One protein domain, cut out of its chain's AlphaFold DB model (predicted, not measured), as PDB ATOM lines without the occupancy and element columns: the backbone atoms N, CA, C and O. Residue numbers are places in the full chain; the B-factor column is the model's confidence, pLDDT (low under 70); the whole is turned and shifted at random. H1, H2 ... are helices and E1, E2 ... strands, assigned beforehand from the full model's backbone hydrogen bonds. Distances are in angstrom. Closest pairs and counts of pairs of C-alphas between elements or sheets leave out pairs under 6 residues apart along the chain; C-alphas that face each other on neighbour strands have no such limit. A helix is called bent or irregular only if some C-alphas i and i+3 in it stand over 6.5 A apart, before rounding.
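This is residues 73 to 193 of the 233 residues of an uncharacterized protein of Moniliophthora roreri (UniProt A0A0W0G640). Two ribbons of two antiparallel strands each, E3 with E6 and E4 with E5, run along one side of an open, flat shape, joined at one end by the tight turn at Gly 150. Across an open middle from them lie the short helices H1, H2 and H3, spread as a loose triangle with few contacts, and the long loop of residues 97 to 113 that links H2 to H3; the small hairpin of E1 and E2 is at one end, and H4 follows E6 at that same end. The printed part has 121 residues with four named helices and six named strands, in the order H1, H2, H3, E1, E2, E3, E4, E5, E6, H4, and under half of the residues are in these elements, which are mixed, helices and strands. The three sheets have two strands each, E1 - E2, E3 - E6 and E4 - E5, all antiparallel. The whole is only just loose, close to compact, with a radius of gyration of the C-alphas of 16.4 A and spans of 45 by 40 by 21 A.

E3 is residues 144 to 149, 15.9 A from first to last C-alpha, beginning with C-alpha 144 at (159.402, 168.611, 192.269). E6, residues 175 to 180, measures 16.8 A. E4, residues 151 to 156, is 13.9 A long, and E5, residues 162 to 166, is 13.3 A. E1 is residues 124 to 126 and E2 is residues 132 to 135. Of the helices, H1 is residues 73 to 83, 15.4 A long, with C-alpha 73 at (140.778, 170.306, 196.362). H2 is residues 93 to 96, and H3 is residues 114 to 119. H4, residues 182 to 189, is 10.1 A long and ends with C-alpha 189 at (163.801, 178.157, 203.732).

E3 and E6 are antiparallel neighbours, with 168 degrees between their directions; N 147 and O 177 are 2.8 A apart and N 177 and O 147 are 2.8 A apart, both within hydrogen-bond range. E4 and E5 form an antiparallel hairpin, at 157 degrees, with N 155 and O 163 within hydrogen-bond range at 2.8 A. E3 and E4 meet only through their link. Between E4 and E6, 2 pairs of C-alphas are within 8 A, the closest being those of Leu 151 and Leu 176, 8.0 A apart. E3 and E5 are apart, and so are E5 and E6. E1 and E2 form the other hairpin, antiparallel at 167 degrees, with N 125 and O 134 within hydrogen-bond range at 2.9 A. E2 has 1 pair of C-alphas within 8 A of H4, those of Ala 134 and Trp 189, 7.3 A apart. H1 and H3 are near each other, with 6 pairs of C-alphas within 10 A. H2 is apart from H1, H3 and H4 and from the six strands. In H3 and H4 every O i to N i+4 pair is within hydrogen-bond range, in H1 4 of 7 are, and H2 is too short for such a pair. H1 is neither bent nor irregular, but only just: C-alphas 74 and 77 are 6.4 A apart.

The two C-alphas farthest apart, those of Val 169 and Ser 193, are 46.1 A apart. The printed part has no cut. The link from H2 to H3, 17 residues, is long; the links H1 to H2, E2 to E3 and E5 to E6 are short, and the others are tight. The mean pLDDT of the printed part is 70.3, and 55 residues are under 70, among them residues 73 to 98 and 100 to 119.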
ATOM      1  N   ASP A  73     142.173 170.732 196.408       62.75
ATOM      2  CA  ASP A  73     140.778 170.306 196.362       62.75
ATOM      3  C   ASP A  73     140.031 170.589 197.676       62.75
ATOM      4  O   ASP A  73     138.832 170.853 197.652       62.75
ATOM      5  N   ASP A  74     140.732 170.586 198.814       67.19
ATOM      6  CA  ASP A  74     140.178 170.924 200.131       67.19
ATOM      7  C   ASP A  74     140.212 172.446 200.391       67.19
ATOM      8  O   ASP A  74     139.407 172.979 201.161       67.19
ATOM      9  N   LEU A  75     141.120 173.173 199.729       65.50
ATOM     10  CA  LEU A  75     141.227 174.637 199.788       65.50
ATOM     11  C   LEU A  75     140.171 175.324 198.915       65.50
ATOM     12  O   LEU A  75     139.640 176.370 199.293       65.50
ATOM     13  N   PHE A  76     139.843 174.751 197.757       67.69
ATOM     14  CA  PHE A  76     138.955 175.378 196.781       67.69
ATOM     15  C   PHE A  76     137.531 175.628 197.273       67.69
ATOM     16  O   PHE A  76     137.059 176.731 197.025       67.69
ATOM     17  N   PRO A  77     136.847 174.735 198.009       61.72
ATOM     18  CA  PRO A  77     135.524 175.040 198.554       61.72
ATOM     19  C   PRO A  77     135.538 176.276 199.461       61.72
ATOM     20  O   PRO A  77     134.694 177.158 199.322       61.72
ATOM     21  N   ARG A  78     136.556 176.385 200.326       61.34
ATOM     22  CA  ARG A  78     136.727 177.509 201.256       61.34
ATOM     23  C   ARG A  78     137.006 178.827 200.533       61.34
ATOM     24  O   ARG A  78     136.559 179.875 200.981       61.34
ATOM     25  N   ILE A  79     137.746 178.776 199.428       60.53
ATOM     26  CA  ILE A  79     138.114 179.963 198.648       60.53
ATOM     27  C   ILE A  79     137.003 180.345 197.649       60.53
ATOM     28  O   ILE A  79     136.757 181.523 197.395       60.53
ATOM     29  N   ALA A  80     136.291 179.360 197.103       56.53
ATOM     30  CA  ALA A  80     135.188 179.560 196.172       56.53
ATOM     31  C   ALA A  80     133.961 180.184 196.852       56.53
ATOM     32  O   ALA A  80     133.244 180.943 196.207       56.53
ATOM     33  N   GLU A  81     133.713 179.932 198.143       57.38
ATOM     34  CA  GLU A  81     132.620 180.583 198.883       57.38
ATOM     35  C   GLU A  81     132.749 182.118 198.915       57.38
ATOM     36  O   GLU A  81     131.748 182.809 198.717       57.38
ATOM     37  N   ASP A  82     133.967 182.654 199.035       54.75
ATOM     38  CA  ASP A  82     134.230 184.104 199.012       54.75
ATOM     39  C   ASP A  82     134.187 184.707 197.592       54.75
ATOM     40  O   ASP A  82     133.957 185.911 197.414       54.75
ATOM     41  N   HIS A  83     134.391 183.890 196.555       53.59
ATOM     42  CA  HIS A  83     134.518 184.348 195.163       53.59
ATOM     43  C   HIS A  83     133.333 183.991 194.253       53.59
ATOM     44  O   HIS A  83     133.211 184.561 193.168       53.59
ATOM     45  N   ARG A  84     132.386 183.165 194.720       53.81
ATOM     46  CA  ARG A  84     131.168 182.744 193.996       53.81
ATOM     47  C   ARG A  84     130.305 183.890 193.462       53.81
ATOM     48  O   ARG A  84     129.507 183.678 192.558       53.81
ATOM     49  N   SER A  85     130.456 185.104 193.992       48.66
ATOM     50  CA  SER A  85     129.723 186.283 193.514       48.66
ATOM     51  C   SER A  85     130.286 186.919 192.234       48.66
ATOM     52  O   SER A  85     129.626 187.794 191.674       48.66
ATOM     53  N   LYS A  86     131.476 186.515 191.761       51.06
ATOM     54  CA  LYS A  86     132.157 187.154 190.618       51.06
ATOM     55  C   LYS A  86     132.240 186.308 189.348       51.06
ATOM     56  O   LYS A  86     132.598 186.863 188.316       51.06
ATOM     57  N   ASP A  87     131.880 185.027 189.406       51.88
ATOM     58  CA  ASP A  87     132.250 184.050 188.371       51.88
ATOM     59  C   ASP A  87     131.045 183.363 187.693       51.88
ATOM     60  O   ASP A  87     131.083 182.197 187.312       51.88
ATOM     61  N   ALA A  88     129.923 184.082 187.569       53.25
ATOM     62  CA  ALA A  88     128.674 183.549 187.009       53.25
ATOM     63  C   ALA A  88     128.720 183.275 185.487       53.25
ATOM     64  O   ALA A  88     127.802 182.649 184.960       53.25
ATOM     65  N   ASP A  89     129.772 183.728 184.796       59.00
ATOM     66  CA  ASP A  89     129.923 183.621 183.338       59.00
ATOM     67  C   ASP A  89     130.863 182.481 182.895       59.00
ATOM     68  O   ASP A  89     131.062 182.277 181.692       59.00
ATOM     69  N   HIS A  90     131.444 181.717 183.827       56.81
ATOM     70  CA  HIS A  90     132.356 180.629 183.483       56.81
ATOM     71  C   HIS A  90     131.611 179.296 183.259       56.81
ATOM     72  O   HIS A  90     130.836 178.862 184.114       56.81
ATOM     73  N   PRO A  91     131.809 178.624 182.105       57.03
ATOM     74  CA  PRO A  91     131.169 177.343 181.828       57.03
ATOM     75  C   PRO A  91     131.649 176.268 182.807       57.03
ATOM     76  O   PRO A  91     132.825 176.233 183.164       57.03
ATOM     77  N   ASP A  92     130.734 175.368 183.181       62.81
ATOM     78  CA  ASP A  92     131.000 174.208 184.038       62.81
ATOM     79  C   ASP A  92     132.177 173.394 183.476       62.81
ATOM     80  O   ASP A  92     132.064 172.694 182.458       62.81
ATOM     81  N   TRP A  93     133.323 173.523 184.143       62.72
ATOM     82  CA  TRP A  93     134.594 172.942 183.729       62.72
ATOM     83  C   TRP A  93     134.536 171.417 183.740       62.72
ATOM     84  O   TRP A  93     135.187 170.758 182.922       62.72
ATOM     85  N   SER A  94     133.693 170.847 184.607       60.84
ATOM     86  CA  SER A  94     133.497 169.408 184.667       60.84
ATOM     87  C   SER A  94     133.022 168.887 183.307       60.84
ATOM     88  O   SER A  94     133.556 167.895 182.807       60.84
ATOM     89  N   SER A  95     132.086 169.574 182.649       61.62
ATOM     90  CA  SER A  95     131.473 169.127 181.391       61.62
ATOM     91  C   SER A  95     132.432 169.123 180.190       61.62
ATOM     92  O   SER A  95     132.268 168.299 179.289       61.62
ATOM     93  N   ALA A  96     133.445 169.996 180.197       63.94
ATOM     94  CA  ALA A  96     134.429 170.137 179.123       63.94
ATOM     95  C   ALA A  96     135.683 169.262 179.316       63.94
ATOM     96  O   ALA A  96     136.399 168.996 178.348       63.94
ATOM     97  N   MET A  97     135.955 168.805 180.543       68.88
ATOM     98  CA  MET A  97     137.146 168.020 180.866       68.88
ATOM     99  C   MET A  97     137.002 166.546 180.430       68.88
ATOM    100  O   MET A  97     136.052 165.873 180.857       68.88
ATOM    101  N   PRO A  98     137.948 165.997 179.636       69.75
ATOM    102  CA  PRO A  98     138.022 164.564 179.356       69.75
ATOM    103  C   PRO A  98     137.985 163.719 180.634       69.75
ATOM    104  O   PRO A  98     138.636 164.045 181.623       69.75
ATOM    105  N   ARG A  99     137.240 162.606 180.619       72.50
ATOM    106  CA  ARG A  99     137.000 161.787 181.825       72.50
ATOM    107  C   ARG A  99     138.286 161.298 182.491       72.50
ATOM    108  O   ARG A  99     138.385 161.395 183.702       72.50
ATOM    109  N   TYR A 100     139.271 160.869 181.705       69.62
ATOM    110  CA  TYR A 100     140.561 160.395 182.217       69.62
ATOM    111  C   TYR A 100     141.388 161.495 182.915       69.62
ATOM    112  O   TYR A 100     142.285 161.190 183.687       69.62
ATOM    113  N   LEU A 101     141.076 162.779 182.683       69.38
ATOM    114  CA  LEU A 101     141.661 163.915 183.408       69.38
ATOM    115  C   LEU A 101     140.843 164.328 184.635       69.38
ATOM    116  O   LEU A 101     141.279 165.195 185.385       69.38
ATOM    117  N   ARG A 102     139.649 163.765 184.844       69.75
ATOM    118  CA  ARG A 102     138.912 163.966 186.100       69.75
ATOM    119  C   ARG A 102     139.490 163.108 187.218       69.75
ATOM    120  O   ARG A 102     139.525 163.569 188.347       69.75
ATOM    121  N   ASP A 103     139.981 161.916 186.881       68.81
ATOM    122  CA  ASP A 103     140.585 160.972 187.835       68.81
ATOM    123  C   ASP A 103     141.908 161.489 188.433       68.81
ATOM    124  O   ASP A 103     142.392 160.979 189.433       68.81
ATOM    125  N   LEU A 104     142.457 162.547 187.837       66.88
ATOM    126  CA  LEU A 104     143.599 163.323 188.306       66.88
ATOM    127  C   LEU A 104     143.290 164.209 189.533       66.88
ATOM    128  O   LEU A 104     144.206 164.752 190.144       66.88
ATOM    129  N   TRP A 105     142.015 164.383 189.881       67.25
ATOM    130  CA  TRP A 105     141.567 165.189 191.015       67.25
ATOM    131  C   TRP A 105     140.916 164.290 192.061       67.25
ATOM    132  O   TRP A 105     140.097 163.432 191.724       67.25
ATOM    133  N   ARG A 106     141.213 164.519 193.344       66.12
ATOM    134  CA  ARG A 106     140.560 163.791 194.440       66.12
ATOM    135  C   ARG A 106     139.113 164.252 194.591       66.12
ATOM    136  O   ARG A 106     138.221 163.417 194.721       66.12
ATOM    137  N   ASN A 107     138.892 165.567 194.547       67.75
ATOM    138  CA  ASN A 107     137.578 166.203 194.496       67.75
ATOM    139  C   ASN A 107     137.612 167.331 193.446       67.75
ATOM    140  O   ASN A 107     137.985 168.460 193.772       67.75
ATOM    141  N   PRO A 108     137.246 167.058 192.179       66.06
ATOM    142  CA  PRO A 108     137.305 168.070 191.133       66.06
ATOM    143  C   PRO A 108     136.332 169.219 191.440       66.06
ATOM    144  O   PRO A 108     135.158 168.953 191.716       66.06
ATOM    145  N   PRO A 109     136.774 170.486 191.373       63.94
ATOM    146  CA  PRO A 109     135.873 171.613 191.559       63.94
ATOM    147  C   PRO A 109     134.950 171.778 190.340       63.94
ATOM    148  O   PRO A 109     135.339 171.483 189.207       63.94
ATOM    149  N   ASP A 110     133.746 172.318 190.559       65.62
ATOM    150  CA  ASP A 110     132.802 172.654 189.473       65.62
ATOM    151  C   ASP A 110     133.397 173.702 188.502       65.62
ATOM    152  O   ASP A 110     133.100 173.725 187.307       65.62
ATOM    153  N   HIS A 111     134.277 174.562 189.022       67.25
ATOM    154  CA  HIS A 111     135.034 175.581 188.296       67.25
ATOM    155  C   HIS A 111     136.460 175.651 188.859       67.25
ATOM    156  O   HIS A 111     136.651 175.692 190.073       67.25
ATOM    157  N   LEU A 112     137.477 175.663 187.991       66.00
ATOM    158  CA  LEU A 112     138.854 175.918 188.420       66.00
ATOM    159  C   LEU A 112     138.983 177.391 188.820       66.00
ATOM    160  O   LEU A 112     138.792 178.249 187.954       66.00
ATOM    161  N   PRO A 113     139.367 177.717 190.067       65.19
ATOM    162  CA  PRO A 113     139.550 179.101 190.482       65.19
ATOM    163  C   PRO A 113     140.889 179.624 189.943       65.19
ATOM    164  O   PRO A 113     141.865 179.772 190.678       65.19
ATOM    165  N   MET A 114     140.961 179.868 188.632       66.38
ATOM    166  CA  MET A 114     142.198 180.242 187.932       66.38
ATOM    167  C   MET A 114     142.820 181.528 188.481       66.38
ATOM    168  O   MET A 114     144.044 181.618 188.547       66.38
ATOM    169  N   ASP A 115     142.003 182.476 188.944       65.69
ATOM    170  CA  ASP A 115     142.473 183.705 189.595       65.69
ATOM    171  C   ASP A 115     143.217 183.422 190.909       65.69
ATOM    172  O   ASP A 115     144.205 184.079 191.235       65.69
ATOM    173  N   VAL A 116     142.775 182.400 191.645       65.12
ATOM    174  CA  VAL A 116     143.389 181.964 192.905       65.12
ATOM    175  C   VAL A 116     144.647 181.158 192.612       65.12
ATOM    176  O   VAL A 116     145.707 181.458 193.155       65.12
ATOM    177  N   ILE A 117     144.562 180.172 191.713       67.88
ATOM    178  CA  ILE A 117     145.701 179.329 191.318       67.88
ATOM    179  C   ILE A 117     146.826 180.189 190.729       67.88
ATOM    180  O   ILE A 117     147.990 179.972 191.047       67.88
ATOM    181  N   GLY A 118     146.490 181.188 189.908       66.69
ATOM    182  CA  GLY A 118     147.454 182.120 189.326       66.69
ATOM    183  C   GLY A 118     148.072 183.096 190.333       66.69
ATOM    184  O   GLY A 118     149.144 183.639 190.070       66.69
ATOM    185  N   GLY A 119     147.417 183.319 191.477       69.50
ATOM    186  CA  GLY A 119     147.937 184.127 192.583       69.50
ATOM    187  C   GLY A 119     148.772 183.337 193.596       69.50
ATOM    188  O   GLY A 119     149.586 183.932 194.309       69.50
ATOM    189  N   LEU A 120     148.589 182.016 193.666       72.25
ATOM    190  CA  LEU A 120     149.316 181.139 194.578       72.25
ATOM    191  C   LEU A 120     150.697 180.768 194.038       72.25
ATOM    192  O   LEU A 120     150.923 180.608 192.840       72.25
ATOM    193  N   ARG A 121     151.630 180.594 194.973       77.50
ATOM    194  CA  ARG A 121     152.966 180.082 194.703       77.50
ATOM    195  C   ARG A 121     153.152 178.771 195.466       77.50
ATOM    196  O   ARG A 121     153.162 178.754 196.688       77.50
ATOM    197  N   PHE A 122     153.351 177.685 194.736       75.88
ATOM    198  CA  PHE A 122     153.571 176.318 195.229       75.88
ATOM    199  C   PHE A 122     154.985 176.098 195.788       75.88
ATOM    200  O   PHE A 122     155.334 175.026 196.273       75.88
ATOM    201  N   ASP A 123     155.820 177.129 195.713       76.50
ATOM    202  CA  ASP A 123     157.144 177.204 196.321       76.50
ATOM    203  C   ASP A 123     157.184 178.183 197.511       76.50
ATOM    204  O   ASP A 123     158.255 178.638 197.913       76.50
ATOM    205  N   THR A 124     156.019 178.572 198.036       77.56
ATOM    206  CA  THR A 124     155.866 179.615 199.056       77.56
ATOM    207  C   THR A 124     155.105 179.077 200.267       77.56
ATOM    208  O   THR A 124     154.141 178.327 200.132       77.56
ATOM    209  N   VAL A 125     155.538 179.481 201.464       76.00
ATOM    210  CA  VAL A 125     154.819 179.218 202.720       76.00
ATOM    211  C   VAL A 125     153.792 180.315 202.938       76.00
ATOM    212  O   VAL A 125     154.135 181.501 202.898       76.00
ATOM    213  N   HIS A 126     152.557 179.919 203.214       74.88
ATOM    214  CA  HIS A 126     151.447 180.809 203.500       74.88
ATOM    215  C   HIS A 126     150.998 180.702 204.961       74.88
ATOM    216  O   HIS A 126     151.082 179.644 205.587       74.88
ATOM    217  N   SER A 127     150.502 181.810 205.505       72.00
ATOM    218  CA  SER A 127     149.734 181.820 206.752       72.00
ATOM    219  C   SER A 127     148.288 181.355 206.508       72.00
ATOM    220  O   SER A 127     147.834 181.326 205.359       72.00
ATOM    221  N   PRO A 128     147.498 181.075 207.565       67.44
ATOM    222  CA  PRO A 128     146.066 180.787 207.430       67.44
ATOM    223  C   PRO A 128     145.249 181.855 206.683       67.44
ATOM    224  O   PRO A 128     144.168 181.544 206.186       67.44
ATOM    225  N   SER A 129     145.738 183.100 206.621       70.00
ATOM    226  CA  SER A 129     145.134 184.218 205.884       70.00
ATOM    227  C   SER A 129     145.628 184.335 204.434       70.00
ATOM    228  O   SER A 129     145.361 185.345 203.787       70.00
ATOM    229  N   LEU A 130     146.333 183.317 203.923       70.81
ATOM    230  CA  LEU A 130     146.936 183.248 202.583       70.81
ATOM    231  C   LEU A 130     148.080 184.245 202.338       70.81
ATOM    232  O   LEU A 130     148.583 184.350 201.217       70.81
ATOM    233  N   GLU A 131     148.559 184.935 203.372       74.44
ATOM    234  CA  GLU A 131     149.709 185.825 203.250       74.44
ATOM    235  C   GLU A 131     150.987 185.014 203.020       74.44
ATOM    236  O   GLU A 131     151.253 184.041 203.721       74.44
ATOM    237  N   ALA A 132     151.783 185.409 202.026       76.50
ATOM    238  CA  ALA A 132     153.055 184.761 201.727       76.50
ATOM    239  C   ALA A 132     154.106 185.129 202.788       76.50
ATOM    240  O   ALA A 132     154.661 186.228 202.749       76.50
ATOM    241  N   ILE A 133     154.400 184.191 203.686       72.81
ATOM    242  CA  ILE A 133     155.343 184.356 204.799       72.81
ATOM    243  C   ILE A 133     156.787 184.129 204.348       72.81
ATOM    244  O   ILE A 133     157.695 184.826 204.795       72.81
ATOM    245  N   ALA A 134     157.010 183.190 203.427       73.12
ATOM    246  CA  ALA A 134     158.340 182.912 202.894       73.12
ATOM    247  C   ALA A 134     158.268 182.512 201.425       73.12
ATOM    248  O   ALA A 134     157.512 181.613 201.064       73.12
ATOM    249  N   ARG A 135     159.066 183.175 200.582       76.00
ATOM    250  CA  ARG A 135     159.051 182.996 199.126       76.00
ATOM    251  C   ARG A 135     160.379 182.447 198.653       76.00
ATOM    252  O   ARG A 135     161.432 183.003 198.952       76.00
ATOM    253  N   ARG A 136     160.324 181.428 197.808       75.50
ATOM    254  CA  ARG A 136     161.519 180.921 197.148       75.50
ATOM    255  C   ARG A 136     162.030 181.893 196.066       75.50
ATOM    256  O   ARG A 136     161.206 182.522 195.380       75.50
ATOM    257  N   PRO A 137     163.356 182.046 195.891       74.19
ATOM    258  CA  PRO A 137     163.922 182.805 194.776       74.19
ATOM    259  C   PRO A 137     163.450 182.249 193.431       74.19
ATOM    260  O   PRO A 137     163.291 181.038 193.284       74.19
ATOM    261  N   ARG A 138     163.232 183.118 192.439       72.06
ATOM    262  CA  ARG A 138     162.715 182.701 191.120       72.06
ATOM    263  C   ARG A 138     163.709 181.834 190.352       72.06
ATOM    264  O   ARG A 138     163.321 181.022 189.527       72.06
ATOM    265  N   GLU A 139     164.989 182.007 190.636       72.56
ATOM    266  CA  GLU A 139     166.093 181.299 190.001       72.56
ATOM    267  C   GLU A 139     166.313 179.904 190.608       72.56
ATOM    268  O   GLU A 139     167.120 179.119 190.104       72.56
ATOM    269  N   ALA A 140     165.611 179.575 191.696       71.69
ATOM    270  CA  ALA A 140     165.709 178.277 192.331       71.69
ATOM    271  C   ALA A 140     164.916 177.246 191.508       71.69
ATOM    272  O   ALA A 140     163.689 177.218 191.536       71.69
ATOM    273  N   GLY A 141     165.621 176.382 190.769       74.81
ATOM    274  CA  GLY A 141     164.981 175.330 189.958       74.81
ATOM    275  C   GLY A 141     164.071 174.413 190.785       74.81
ATOM    276  O   GLY A 141     164.256 174.318 192.001       74.81
ATOM    277  N   SER A 142     163.111 173.736 190.150       76.19
ATOM    278  CA  SER A 142     162.004 173.024 190.814       76.19
ATOM    279  C   SER A 142     162.378 172.151 192.027       76.19
ATOM    280  O   SER A 142     163.440 171.521 192.077       76.19
ATOM    281  N   LEU A 143     161.474 172.130 193.014       77.38
ATOM    282  CA  LEU A 143     161.493 171.196 194.150       77.38
ATOM    283  C   LEU A 143     160.859 169.856 193.792       77.38
ATOM    284  O   LEU A 143     161.025 168.895 194.528       77.38
ATOM    285  N   TRP A 144     160.164 169.778 192.664       77.25
ATOM    286  CA  TRP A 144     159.402 168.611 192.269       77.25
ATOM    287  C   TRP A 144     160.224 167.688 191.379       77.25
ATOM    288  O   TRP A 144     160.767 168.079 190.336       77.25
ATOM    289  N   THR A 145     160.281 166.428 191.790       79.88
ATOM    290  CA  THR A 145     160.756 165.326 190.959       79.88
ATOM    291  C   THR A 145     159.546 164.598 190.405       79.88
ATOM    292  O   THR A 145     158.739 164.088 191.170       79.88
ATOM    293  N   TRP A 146     159.426 164.544 189.083       78.75
ATOM    294  CA  TRP A 146     158.248 164.010 188.404       78.75
ATOM    295  C   TRP A 146     158.508 162.608 187.852       78.75
ATOM    296  O   TRP A 146     159.539 162.380 187.214       78.75
ATOM    297  N   CYS A 147     157.554 161.701 188.046       79.88
ATOM    298  CA  CYS A 147     157.465 160.400 187.391       79.88
ATOM    299  C   CYS A 147     156.213 160.414 186.513       79.88
ATOM    300  O   CYS A 147     155.117 160.582 187.032       79.88
ATOM    301  N   MET A 148     156.367 160.317 185.193       78.81
ATOM    302  CA  MET A 148     155.259 160.565 184.267       78.81
ATOM    303  C   MET A 148     155.204 159.524 183.160       78.81
ATOM    304  O   MET A 148     156.248 159.146 182.625       78.81
ATOM    305  N   ASP A 149     153.987 159.154 182.773       80.00
ATOM    306  CA  ASP A 149     153.665 158.372 181.582       80.00
ATOM    307  C   ASP A 149     152.476 159.028 180.855       80.00
ATOM    308  O   ASP A 149     151.522 159.476 181.494       80.00
ATOM    309  N   GLY A 150     152.524 159.152 179.526       77.75
ATOM    310  CA  GLY A 150     151.471 159.835 178.749       77.75
ATOM    311  C   GLY A 150     151.523 161.372 178.752       77.75
ATOM    312  O   GLY A 150     150.664 162.018 178.145       77.75
ATOM    313  N   LEU A 151     152.534 161.978 179.387       79.88
ATOM    314  CA  LEU A 151     152.757 163.429 179.425       79.88
ATOM    315  C   LEU A 151     154.138 163.809 178.884       79.88
ATOM    316  O   LEU A 151     155.157 163.206 179.213       79.88
ATOM    317  N   VAL A 152     154.177 164.868 178.077       80.62
ATOM    318  CA  VAL A 152     155.379 165.376 177.401       80.62
ATOM    319  C   VAL A 152     155.517 166.890 177.570       80.62
ATOM    320  O   VAL A 152     154.611 167.574 178.043       80.62
ATOM    321  N   ASN A 153     156.650 167.452 177.138       82.88
ATOM    322  CA  ASN A 153     156.894 168.901 177.120       82.88
ATOM    323  C   ASN A 153     156.724 169.584 178.489       82.88
ATOM    324  O   ASN A 153     156.109 170.651 178.588       82.88
ATOM    325  N   ARG A 154     157.299 168.974 179.533       83.94
ATOM    326  CA  ARG A 154     157.419 169.578 180.864       83.94
ATOM    327  C   ARG A 154     158.028 170.974 180.755       83.94
ATOM    328  O   ARG A 154     159.135 171.135 180.245       83.94
ATOM    329  N   THR A 155     157.309 171.963 181.263       81.38
ATOM    330  CA  THR A 155     157.749 173.355 181.335       81.38
ATOM    331  C   THR A 155     157.486 173.874 182.738       81.38
ATOM    332  O   THR A 155     156.338 173.913 183.173       81.38
ATOM    333  N   GLU A 156     158.540 174.267 183.443       78.69
ATOM    334  CA  GLU A 156     158.410 174.928 184.743       78.69
ATOM    335  C   GLU A 156     157.910 176.358 184.535       78.69
ATOM    336  O   GLU A 156     158.340 177.056 183.612       78.69
ATOM    337  N   LEU A 157     156.956 176.766 185.361       75.62
ATOM    338  CA  LEU A 157     156.375 178.098 185.386       75.62
ATOM    339  C   LEU A 157     156.777 178.802 186.684       75.62
ATOM    340  O   LEU A 157     157.171 178.173 187.668       75.62
ATOM    341  N   ASP A 158     156.630 180.122 186.688       73.88
ATOM    342  CA  ASP A 158     156.832 180.925 187.888       73.88
ATOM    343  C   ASP A 158     155.930 180.435 189.035       73.88
ATOM    344  O   ASP A 158     154.767 180.082 188.831       73.88
ATOM    345  N   GLY A 159     156.470 180.436 190.257       73.38
ATOM    346  CA  GLY A 159     155.714 180.069 191.455       73.38
ATOM    347  C   GLY A 159     155.583 178.568 191.700       73.38
ATOM    348  O   GLY A 159     154.662 178.162 192.395       73.38
ATOM    349  N   GLY A 160     156.472 177.741 191.145       74.75
ATOM    350  CA  GLY A 160     156.512 176.298 191.417       74.75
ATOM    351  C   GLY A 160     155.499 175.465 190.626       74.75
ATOM    352  O   GLY A 160     155.453 174.251 190.800       74.75
ATOM    353  N   LEU A 161     154.723 176.091 189.738       76.44
ATOM    354  CA  LEU A 161     153.816 175.399 188.825       76.44
ATOM    355  C   LEU A 161     154.595 174.681 187.720       76.44
ATOM    356  O   LEU A 161     155.580 175.198 187.194       76.44
ATOM    357  N   THR A 162     154.110 173.516 187.300       76.88
ATOM    358  CA  THR A 162     154.673 172.793 186.154       76.88
ATOM    359  C   THR A 162     153.584 172.507 185.130       76.88
ATOM    360  O   THR A 162     152.507 172.014 185.455       76.88
ATOM    361  N   ARG A 163     153.853 172.845 183.866       80.31
ATOM    362  CA  ARG A 163     152.966 172.590 182.730       80.31
ATOM    363  C   ARG A 163     153.428 171.361 181.962       80.31
ATOM    364  O   ARG A 163     154.606 171.244 181.631       80.31
ATOM    365  N   PHE A 164     152.466 170.537 181.571       81.94
ATOM    366  CA  PHE A 164     152.660 169.391 180.689       81.94
ATOM    367  C   PHE A 164     151.769 169.506 179.454       81.94
ATOM    368  O   PHE A 164     150.796 170.265 179.428       81.94
ATOM    369  N   LYS A 165     152.106 168.749 178.413       81.44
ATOM    370  CA  LYS A 165     151.233 168.481 177.271       81.44
ATOM    371  C   LYS A 165     150.898 166.998 177.254       81.44
ATOM    372  O   LYS A 165     151.749 166.179 177.579       81.44
ATOM    373  N   LEU A 166     149.688 166.671 176.827       77.56
ATOM    374  CA  LEU A 166     149.297 165.289 176.569       77.56
ATOM    375  C   LEU A 166     150.122 164.718 175.421       77.56
ATOM    376  O   LEU A 166     150.294 165.393 174.399       77.56
ATOM    377  N   ASP A 167     150.619 163.493 175.588       79.31
ATOM    378  CA  ASP A 167     151.180 162.744 174.472       79.31
ATOM    379  C   ASP A 167     150.031 162.312 173.543       79.31
ATOM    380  O   ASP A 167     149.172 161.525 173.949       79.31
ATOM    381  N   PRO A 168     149.982 162.799 172.289       69.38
ATOM    382  CA  PRO A 168     148.922 162.426 171.358       69.38
ATOM    383  C   PRO A 168     148.939 160.937 170.970       69.38
ATOM    384  O   PRO A 168     147.962 160.461 170.392       69.38
ATOM    385  N   VAL A 169     150.026 160.204 171.239       75.31
ATOM    386  CA  VAL A 169     150.211 158.799 170.841       75.31
ATOM    387  C   VAL A 169     149.719 157.825 171.913       75.31
ATOM    388  O   VAL A 169     149.263 156.730 171.585       75.31
ATOM    389  N   GLN A 170     149.791 158.209 173.188       68.12
ATOM    390  CA  GLN A 170     149.617 157.292 174.318       68.12
ATOM    391  C   GLN A 170     148.144 157.056 174.711       68.12
ATOM    392  O   GLN A 170     147.828 156.105 175.430       68.12
ATOM    393  N   GLY A 171     147.225 157.858 174.163       66.62
ATOM    394  CA  GLY A 171     145.782 157.720 174.368       66.62
ATOM    395  C   GLY A 171     145.321 158.248 175.730       66.62
ATOM    396  O   GLY A 171     145.799 159.272 176.197       66.62
ATOM    397  N   GLU A 172     144.359 157.566 176.357       69.75
ATOM    398  CA  GLU A 172     143.737 157.980 177.632       69.75
ATOM    399  C   GLU A 172     144.537 157.555 178.878       69.75
ATOM    400  O   GLU A 172     144.126 157.834 180.002       69.75
ATOM    401  N   ARG A 173     145.663 156.848 178.704       72.81
ATOM    402  CA  ARG A 173     146.480 156.364 179.821       72.81
ATOM    403  C   ARG A 173     147.483 157.434 180.232       72.81
ATOM    404  O   ARG A 173     148.441 157.693 179.509       72.81
ATOM    405  N   ILE A 174     147.255 158.007 181.406       71.81
ATOM    406  CA  ILE A 174     148.111 159.018 182.018       71.81
ATOM    407  C   ILE A 174     148.479 158.532 183.410       71.81
ATOM    408  O   ILE A 174     147.601 158.119 184.165       71.81
ATOM    409  N   ASP A 175     149.768 158.573 183.721       73.12
ATOM    410  CA  ASP A 175     150.282 158.389 185.074       73.12
ATOM    411  C   ASP A 175     151.154 159.597 185.416       73.12
ATOM    412  O   ASP A 175     151.983 160.031 184.607       73.12
ATOM    413  N   LEU A 176     150.930 160.178 186.586       74.56
ATOM    414  CA  LEU A 176     151.612 161.383 187.026       74.56
ATOM    415  C   LEU A 176     151.851 161.313 188.531       74.56
ATOM    416  O   LEU A 176     150.964 161.579 189.330       74.56
ATOM    417  N   GLY A 177     153.082 160.989 188.903       73.62
ATOM    418  CA  GLY A 177     153.575 161.066 190.269       73.62
ATOM    419  C   GLY A 177     154.551 162.224 190.440       73.62
ATOM    420  O   GLY A 177     155.325 162.551 189.534       73.62
ATOM    421  N   ALA A 178     154.566 162.804 191.633       74.81
ATOM    422  CA  ALA A 178     155.526 163.824 192.015       74.81
ATOM    423  C   ALA A 178     156.084 163.540 193.410       74.81
ATOM    424  O   ALA A 178     155.383 163.068 194.301       74.81
ATOM    425  N   VAL A 179     157.367 163.833 193.594       75.19
ATOM    426  CA  VAL A 179     158.042 163.796 194.889       75.19
ATOM    427  C   VAL A 179     158.562 165.193 195.179       75.19
ATOM    428  O   VAL A 179     159.356 165.738 194.405       75.19
ATOM    429  N   TYR A 180     158.134 165.759 196.305       73.69
ATOM    430  CA  TYR A 180     158.612 167.055 196.762       73.69
ATOM    431  C   TYR A 180     159.981 166.930 197.430       73.69
ATOM    432  O   TYR A 180     160.186 166.144 198.355       73.69
ATOM    433  N   GLY A 181     160.934 167.737 196.983       75.94
ATOM    434  CA  GLY A 181     162.284 167.833 197.520       75.94
ATOM    435  C   GLY A 181     162.321 168.585 198.846       75.94
ATOM    436  O   GLY A 181     162.971 169.627 198.935       75.94
ATOM    437  N   TRP A 182     161.649 168.058 199.873       72.69
ATOM    438  CA  TRP A 182     161.475 168.721 201.168       72.69
ATOM    439  C   TRP A 182     162.801 169.123 201.814       72.69
ATOM    440  O   TRP A 182     162.943 170.254 202.260       72.69
ATOM    441  N   LEU A 183     163.814 168.254 201.781       72.88
ATOM    442  CA  LEU A 183     165.134 168.558 202.354       72.88
ATOM    443  C   LEU A 183     165.749 169.820 201.727       72.88
ATOM    444  O   LEU A 183     166.256 170.689 202.429       72.88
ATOM    445  N   ARG A 184     165.636 169.950 200.400       75.81
ATOM    446  CA  ARG A 184     166.125 171.115 199.656       75.81
ATOM    447  C   ARG A 184     165.285 172.356 199.948       75.81
ATOM    448  O   ARG A 184     165.833 173.448 200.058       75.81
ATOM    449  N   PHE A 185     163.973 172.188 200.081       75.62
ATOM    450  CA  PHE A 185     163.088 173.263 200.510       75.62
ATOM    451  C   PHE A 185     163.497 173.798 201.888       75.62
ATOM    452  O   PHE A 185     163.677 175.002 202.039       75.62
ATOM    453  N   CYS A 186     163.735 172.910 202.856       73.06
ATOM    454  CA  CYS A 186     164.188 173.258 204.201       73.06
ATOM    455  C   CYS A 186     165.512 174.027 204.173       73.06
ATOM    456  O   CYS A 186     165.619 175.079 204.796       73.06
ATOM    457  N   ASP A 187     166.501 173.550 203.414       74.81
ATOM    458  CA  ASP A 187     167.818 174.193 203.307       74.81
ATOM    459  C   ASP A 187     167.746 175.615 202.731       74.81
ATOM    460  O   ASP A 187     168.524 176.493 203.115       74.81
ATOM    461  N   GLU A 188     166.810 175.852 201.810       75.94
ATOM    462  CA  GLU A 188     166.573 177.161 201.200       75.94
ATOM    463  C   GLU A 188     165.652 178.056 202.058       75.94
ATOM    464  O   GLU A 188     165.753 179.286 201.988       75.94
ATOM    465  N   TRP A 189     164.779 177.466 202.883       73.88
ATOM    466  CA  TRP A 189     163.801 178.157 203.732       73.88
ATOM    467  C   TRP A 189     164.345 178.552 205.109       73.88
ATOM    468  O   TRP A 189     164.212 179.711 205.496       73.88
ATOM    469  N   LEU A 190     165.001 177.635 205.824       69.50
ATOM    470  CA  LEU A 190     165.560 177.857 207.165       69.50
ATOM    471  C   LEU A 190     166.416 179.136 207.296       69.50
ATOM    472  O   LEU A 190     166.309 179.840 208.297       69.50
ATOM    473  N   PRO A 191     167.236 179.529 206.298       68.81
ATOM    474  CA  PRO A 191     167.975 180.789 206.363       68.81
ATOM    475  C   PRO A 191     167.076 182.038 206.322       68.81
ATOM    476  O   PRO A 191     167.486 183.099 206.788       68.81
ATOM    477  N   GLN A 192     165.883 181.933 205.731       64.81
ATOM    478  CA  GLN A 192     164.900 183.015 205.608       64.81
ATOM    479  C   GLN A 192     163.967 183.083 206.821       64.81
ATOM    480  O   GLN A 192     163.436 184.147 207.134       64.81
ATOM    481  N   SER A 193     163.781 181.965 207.524       61.75
ATOM    482  CA  SER A 193     162.884 181.842 208.672       61.75
ATOM    483  C   SER A 193     163.489 182.344 209.979       61.75
ATOM    484  O   SER A 193     162.958 182.009 211.038       61.75
TER     485      SER A 193